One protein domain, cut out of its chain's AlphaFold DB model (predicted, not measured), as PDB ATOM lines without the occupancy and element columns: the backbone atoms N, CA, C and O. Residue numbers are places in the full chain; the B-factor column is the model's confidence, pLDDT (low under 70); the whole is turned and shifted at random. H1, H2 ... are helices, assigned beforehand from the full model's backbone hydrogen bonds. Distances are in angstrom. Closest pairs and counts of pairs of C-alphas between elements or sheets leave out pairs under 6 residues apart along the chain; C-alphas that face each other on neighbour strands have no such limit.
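Overview. This is residues 8 to 54 of the 62 residues of an uncharacterized protein of Sphingomonas sp. S-NIH.Pt1_0416 (UniProt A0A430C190). Little of this domain is regular structure: it is a loop-built body with short H1 at one end and the longer H2 at the other. Residues 12 to 25 lead from H1 to H2, and residues 34 to 54 run back toward H1 and fold away again. The printed part has 47 residues with two named helices, H1 then H2, and no named strand; the class is all helix, with 12 residues in named elements. It is compact, with a radius of gyration of the C-alphas of 9.6 A, and rounded, spanning 25 by 21 by 16 A.

Along the chain. H1 is residues 8 to 11, beginning at C-alpha 8, (143.609, 163.161, 157.690). H2 is residues 26 to 33, 10.2 A long, ending at C-alpha 33, (129.307, 153.117, 148.301).

Arrangement. H1 and H2 are apart. In H2 every O i to N i+4 pair is within hydrogen-bond range; H1 is too short for such a pair, and its one O i to N i+3 pair is not within range.

Size, cuts and confidence. The two farthest C-alphas, Tyr 8 and Ser 54, are 26.4 A apart. The link from H1 to H2 is long, with 14 residues. The printed part has no cut, and no printed residue is under 70 in pLDDT.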
ATOM      1  N   TYR A   8     144.507 164.069 158.407       90.38
ATOM      2  CA  TYR A   8     143.609 163.161 157.690       90.38
ATOM      3  C   TYR A   8     142.478 163.869 156.935       90.38
ATOM      4  O   TYR A   8     142.001 163.366 155.919       90.38
ATOM      5  N   ALA A   9     141.990 165.003 157.444       90.38
ATOM      6  CA  ALA A   9     140.920 165.759 156.797       90.38
ATOM      7  C   ALA A   9     141.426 166.507 155.558       90.38
ATOM      8  O   ALA A   9     140.752 166.507 154.529       90.38
ATOM      9  N   ALA A  10     142.608 167.119 155.638       91.75
ATOM     10  CA  ALA A  10     143.213 167.810 154.504       91.75
ATOM     11  C   ALA A  10     143.672 166.825 153.422       91.75
ATOM     12  O   ALA A  10     143.392 167.030 152.246       91.75
ATOM     13  N   GLU A  11     144.303 165.724 153.819       94.00
ATOM     14  CA  GLU A  11     144.893 164.742 152.900       94.00
ATOM     15  C   GLU A  11     143.861 163.873 152.168       94.00
ATOM     16  O   GLU A  11     144.192 163.199 151.195       94.00
ATOM     17  N   ARG A  12     142.599 163.887 152.615       95.12
ATOM     18  CA  ARG A  12     141.467 163.267 151.907       95.12
ATOM     19  C   ARG A  12     140.791 164.194 150.903       95.12
ATOM     20  O   ARG A  12     139.978 163.711 150.114       95.12
ATOM     21  N   LYS A  13     141.064 165.502 150.912       95.00
ATOM     22  CA  LYS A  13     140.421 166.425 149.965       95.00
ATOM     23  C   LYS A  13     140.828 166.094 148.534       95.00
ATOM     24  O   LYS A  13     141.979 165.760 148.253       95.00
ATOM     25  N   LEU A  14     139.861 166.182 147.630       93.56
ATOM     26  CA  LEU A  14     140.135 166.167 146.200       93.56
ATOM     27  C   LEU A  14     140.741 167.517 145.776       93.56
ATOM     28  O   LEU A  14     140.617 168.504 146.513       93.56
ATOM     29  N   PRO A  15     141.389 167.586 144.601       93.62
ATOM     30  CA  PRO A  15     141.818 168.857 144.031       93.62
ATOM     31  C   PRO A  15     140.664 169.861 143.950       93.62
ATOM     32  O   PRO A  15     139.505 169.485 143.777       93.62
ATOM     33  N   ALA A  16     140.975 171.150 144.075       92.56
ATOM     34  CA  ALA A  16     139.961 172.198 144.022       92.56
ATOM     35  C   ALA A  16     139.162 172.120 142.708       92.56
ATOM     36  O   ALA A  16     139.741 172.057 141.627       92.56
ATOM     37  N   GLY A  17     137.832 172.113 142.819       90.81
ATOM     38  CA  GLY A  17     136.925 171.984 141.675       90.81
ATOM     39  C   GLY A  17     136.741 170.557 141.148       90.81
ATOM     40  O   GLY A  17     135.868 170.354 140.313       90.81
ATOM     41  N   ALA A  18     137.502 169.575 141.642       91.81
ATOM     42  CA  ALA A  18     137.327 168.175 141.280       91.81
ATOM     43  C   ALA A  18     136.338 167.470 142.212       91.81
ATOM     44  O   ALA A  18     136.260 167.733 143.417       91.81
ATOM     45  N   THR A  19     135.628 166.508 141.642       93.62
ATOM     46  CA  THR A  19     134.702 165.631 142.354       93.62
ATOM     47  C   THR A  19     135.063 164.167 142.125       93.62
ATOM     48  O   THR A  19     135.867 163.823 141.251       93.62
ATOM     49  N   CYS A  20     134.437 163.256 142.871       92.00
ATOM     50  CA  CYS A  20     134.555 161.818 142.606       92.00
ATOM     51  C   CYS A  20     134.088 161.428 141.186       92.00
ATOM     52  O   CYS A  20     134.428 160.338 140.713       92.00
ATOM     53  N   ALA A  21     133.332 162.287 140.488       89.75
ATOM     54  CA  ALA A  21     132.946 162.066 139.095       89.75
ATOM     55  C   ALA A  21     134.144 162.178 138.137       89.75
ATOM     56  O   ALA A  21     134.201 161.430 137.161       89.75
ATOM     57  N   ASP A  22     135.120 163.022 138.479       92.69
ATOM     58  CA  ASP A  22     136.329 163.297 137.695       92.69
ATOM     59  C   ASP A  22     137.460 162.295 137.977       92.69
ATOM     60  O   ASP A  22     138.545 162.393 137.411       92.69
ATOM     61  N   CYS A  23     137.238 161.331 138.875       92.69
ATOM     62  CA  CYS A  23     138.227 160.333 139.269       92.69
ATOM     63  C   CYS A  23     138.102 159.054 138.425       92.69
ATOM     64  O   CYS A  23     137.007 158.498 138.280       92.69
ATOM     65  N   ARG A  24     139.229 158.496 137.963       93.12
ATOM     66  CA  ARG A  24     139.315 157.203 137.257       93.12
ATOM     67  C   ARG A  24     138.661 156.066 138.043       93.12
ATOM     68  O   ARG A  24     138.094 155.142 137.465       93.12
ATOM     69  N   HIS A  25     138.715 156.141 139.371       91.44
ATOM     70  CA  HIS A  25     138.147 155.142 140.273       91.44
ATOM     71  C   HIS A  25     136.646 155.325 140.536       91.44
ATOM     72  O   HIS A  25     136.050 154.452 141.162       91.44
ATOM     73  N   GLY A  26     136.019 156.403 140.048       88.75
ATOM     74  CA  GLY A  26     134.640 156.763 140.382       88.75
ATOM     75  C   GLY A  26     133.646 155.612 140.203       88.75
ATOM     76  O   GLY A  26     132.943 155.269 141.142       88.75
ATOM     77  N   LYS A  27     133.669 154.915 139.058       86.81
ATOM     78  CA  LYS A  27     132.769 153.768 138.810       86.81
ATOM     79  C   LYS A  27     132.957 152.607 139.792       86.81
ATOM     80  O   LYS A  27     132.012 151.884 140.084       86.81
ATOM     81  N   ARG A  28     134.181 152.398 140.286       88.56
ATOM     82  CA  ARG A  28     134.450 151.378 141.306       88.56
ATOM     83  C   ARG A  28     133.897 151.823 142.656       88.56
ATOM     84  O   ARG A  28     133.312 151.007 143.357       88.56
ATOM     85  N   CYS A  29     134.066 153.098 143.000       89.12
ATOM     86  CA  CYS A  29     133.492 153.675 144.211       89.12
ATOM     87  C   CYS A  29     131.955 153.618 144.192       89.12
ATOM     88  O   CYS A  29     131.371 153.317 145.227       89.12
ATOM     89  N   ASP A  30     131.308 153.792 143.032       85.75
ATOM     90  CA  ASP A  30     129.850 153.636 142.883       85.75
ATOM     91  C   ASP A  30     129.378 152.251 143.321       85.75
ATOM     92  O   ASP A  30     128.435 152.132 144.095       85.75
ATOM     93  N   GLY A  31     130.065 151.201 142.868       85.50
ATOM     94  CA  GLY A  31     129.724 149.828 143.238       85.50
ATOM     95  C   GLY A  31     129.967 149.497 144.714       85.50
ATOM     96  O   GLY A  31     129.399 148.532 145.211       85.50
ATOM     97  N   LEU A  32     130.805 150.274 145.411       85.88
ATOM     98  CA  LEU A  32     131.118 150.067 146.828       85.88
ATOM     99  C   LEU A  32     130.214 150.884 147.757       85.88
ATOM    100  O   LEU A  32     129.780 150.370 148.783       85.88
ATOM    101  N   PHE A  33     129.952 152.146 147.412       82.62
ATOM    102  CA  PHE A  33     129.307 153.117 148.301       82.62
ATOM    103  C   PHE A  33     127.932 153.584 147.808       82.62
ATOM    104  O   PHE A  33     127.176 154.160 148.584       82.62
ATOM    105  N   GLY A  34     127.594 153.360 146.532       73.31
ATOM    106  CA  GLY A  34     126.286 153.707 145.967       73.31
ATOM    107  C   GLY A  34     125.962 155.206 145.967       73.31
ATOM    108  O   GLY A  34     124.791 155.576 145.963       73.31
ATOM    109  N   ALA A  35     126.976 156.075 146.013       71.44
ATOM    110  CA  ALA A  35     126.804 157.500 146.277       71.44
ATOM    111  C   ALA A  35     126.849 158.384 145.007       71.44
ATOM    112  O   ALA A  35     127.453 158.042 143.993       71.44
ATOM    113  N   ILE A  36     126.227 159.567 145.076       76.81
ATOM    114  CA  ILE A  36     126.164 160.574 144.000       76.81
ATOM    115  C   ILE A  36     127.539 161.254 143.779       76.81
ATOM    116  O   ILE A  36     127.896 162.220 144.451       76.81
ATOM    117  N   ARG A  37     128.339 160.761 142.824       80.12
ATOM    118  CA  ARG A  37     129.758 161.154 142.634       80.12
ATOM    119  C   ARG A  37     130.054 162.635 142.418       80.12
ATOM    120  O   ARG A  37     131.135 163.084 142.787       80.12
ATOM    121  N   ASN A  38     129.143 163.372 141.796       81.12
ATOM    122  CA  ASN A  38     129.343 164.782 141.449       81.12
ATOM    123  C   ASN A  38     129.212 165.731 142.655       81.12
ATOM    124  O   ASN A  38     129.477 166.918 142.508       81.12
ATOM    125  N   ALA A  39     128.825 165.234 143.834       83.31
ATOM    126  CA  ALA A  39     128.707 166.042 145.047       83.31
ATOM    127  C   ALA A  39     129.897 165.884 146.013       83.31
ATOM    128  O   ALA A  39     130.055 166.687 146.932       83.31
ATOM    129  N   PHE A  40     130.742 164.863 145.827       89.19
ATOM    130  CA  PHE A  40     131.811 164.547 146.775       89.19
ATOM    131  C   PHE A  40     133.132 165.191 146.376       89.19
ATOM    132  O   PHE A  40     133.695 164.882 145.328       89.19
ATOM    133  N   THR A  41     133.644 166.040 147.265       93.81
ATOM    134  CA  THR A  41     134.938 166.738 147.162       93.81
ATOM    135  C   THR A  41     135.991 166.160 148.117       93.81
ATOM    136  O   THR A  41     137.072 166.722 148.302       93.81
ATOM    137  N   SER A  42     135.693 165.011 148.722       92.69
ATOM    138  CA  SER A  42     136.566 164.278 149.636       92.69
ATOM    139  C   SER A  42     136.586 162.795 149.285       92.69
ATOM    140  O   SER A  42     135.546 162.219 148.975       92.69
ATOM    141  N   CYS A  43     137.759 162.176 149.368       92.38
ATOM    142  CA  CYS A  43     137.944 160.744 149.190       92.38
ATOM    143  C   CYS A  43     137.673 159.994 150.503       92.38
ATOM    144  O   CYS A  43     138.168 160.392 151.558       92.38
ATOM    145  N   ASP A  44     136.960 158.870 150.429       90.88
ATOM    146  CA  ASP A  44     136.784 157.955 151.568       90.88
ATOM    147  C   ASP A  44     138.082 157.243 151.972       90.88
ATOM    148  O   ASP A  44     138.238 156.809 153.113       90.88
ATOM    149  N   PHE A  45     139.045 157.144 151.052       89.50
ATOM    150  CA  PHE A  45     140.351 156.552 151.318       89.50
ATOM    151  C   PHE A  45     141.349 157.623 151.768       89.50
ATOM    152  O   PHE A  45     141.461 158.674 151.135       89.50
ATOM    153  N   TRP A  46     142.103 157.334 152.836       91.44
ATOM    154  CA  TRP A  46     143.261 158.126 153.254       91.44
ATOM    155  C   TRP A  46     144.580 157.379 152.959       91.44
ATOM    156  O   TRP A  46     144.668 156.184 153.265       91.44
ATOM    157  N   PRO A  47     145.595 158.058 152.386       91.81
ATOM    158  CA  PRO A  47     145.506 159.381 151.754       91.81
ATOM    159  C   PRO A  47     144.617 159.346 150.499       91.81
ATOM    160  O   PRO A  47     144.318 158.264 149.979       91.81
ATOM    161  N   SER A  48     144.179 160.520 150.025       93.88
ATOM    162  CA  SER A  48     143.336 160.635 148.828       93.88
ATOM    163  C   SER A  48     143.933 159.851 147.657       93.88
ATOM    164  O   SER A  48     145.080 160.060 147.268       93.88
ATOM    165  N   ARG A  49     143.137 158.944 147.078       93.12
ATOM    166  CA  ARG A  49     143.510 158.124 145.906       93.12
ATOM    167  C   ARG A  49     142.970 158.700 144.600       93.12
ATOM    168  O   ARG A  49     142.645 157.955 143.670       93.12
ATOM    169  N   TYR A  50     142.778 160.016 144.572       94.25
ATOM    170  CA  TYR A  50     142.306 160.705 143.385       94.25
ATOM    171  C   TYR A  50     143.290 160.491 142.235       94.25
ATOM    172  O   TYR A  50     144.467 160.816 142.344       94.25
ATOM    173  N   ASP A  51     142.776 159.946 141.141       93.69
ATOM    174  CA  ASP A  51     143.478 159.827 139.870       93.69
ATOM    175  C   ASP A  51     142.551 160.474 138.847       93.69
ATOM    176  O   ASP A  51     141.434 159.970 138.686       93.69
ATOM    177  N   PRO A  52     142.916 161.608 138.228       92.88
ATOM    178  CA  PRO A  52     142.040 162.256 137.269       92.88
ATOM    179  C   PRO A  52     141.754 161.269 136.140       92.88
ATOM    180  O   PRO A  52     142.672 160.727 135.520       92.88
ATOM    181  N   ALA A  53     140.474 161.002 135.880       86.81
ATOM    182  CA  ALA A  53     140.105 160.300 134.667       86.81
ATOM    183  C   ALA A  53     140.665 161.132 133.516       86.81
ATOM    184  O   ALA A  53     140.414 162.336 133.463       86.81
ATOM    185  N   SER A  54     141.458 160.517 132.635       71.06
ATOM    186  CA  SER A  54     141.936 161.192 131.438       71.06
ATOM    187  C   SER A  54     140.714 161.771 130.740       71.06
ATOM    188  O   SER A  54     139.904 161.028 130.177       71.06
TER     189      SER A  54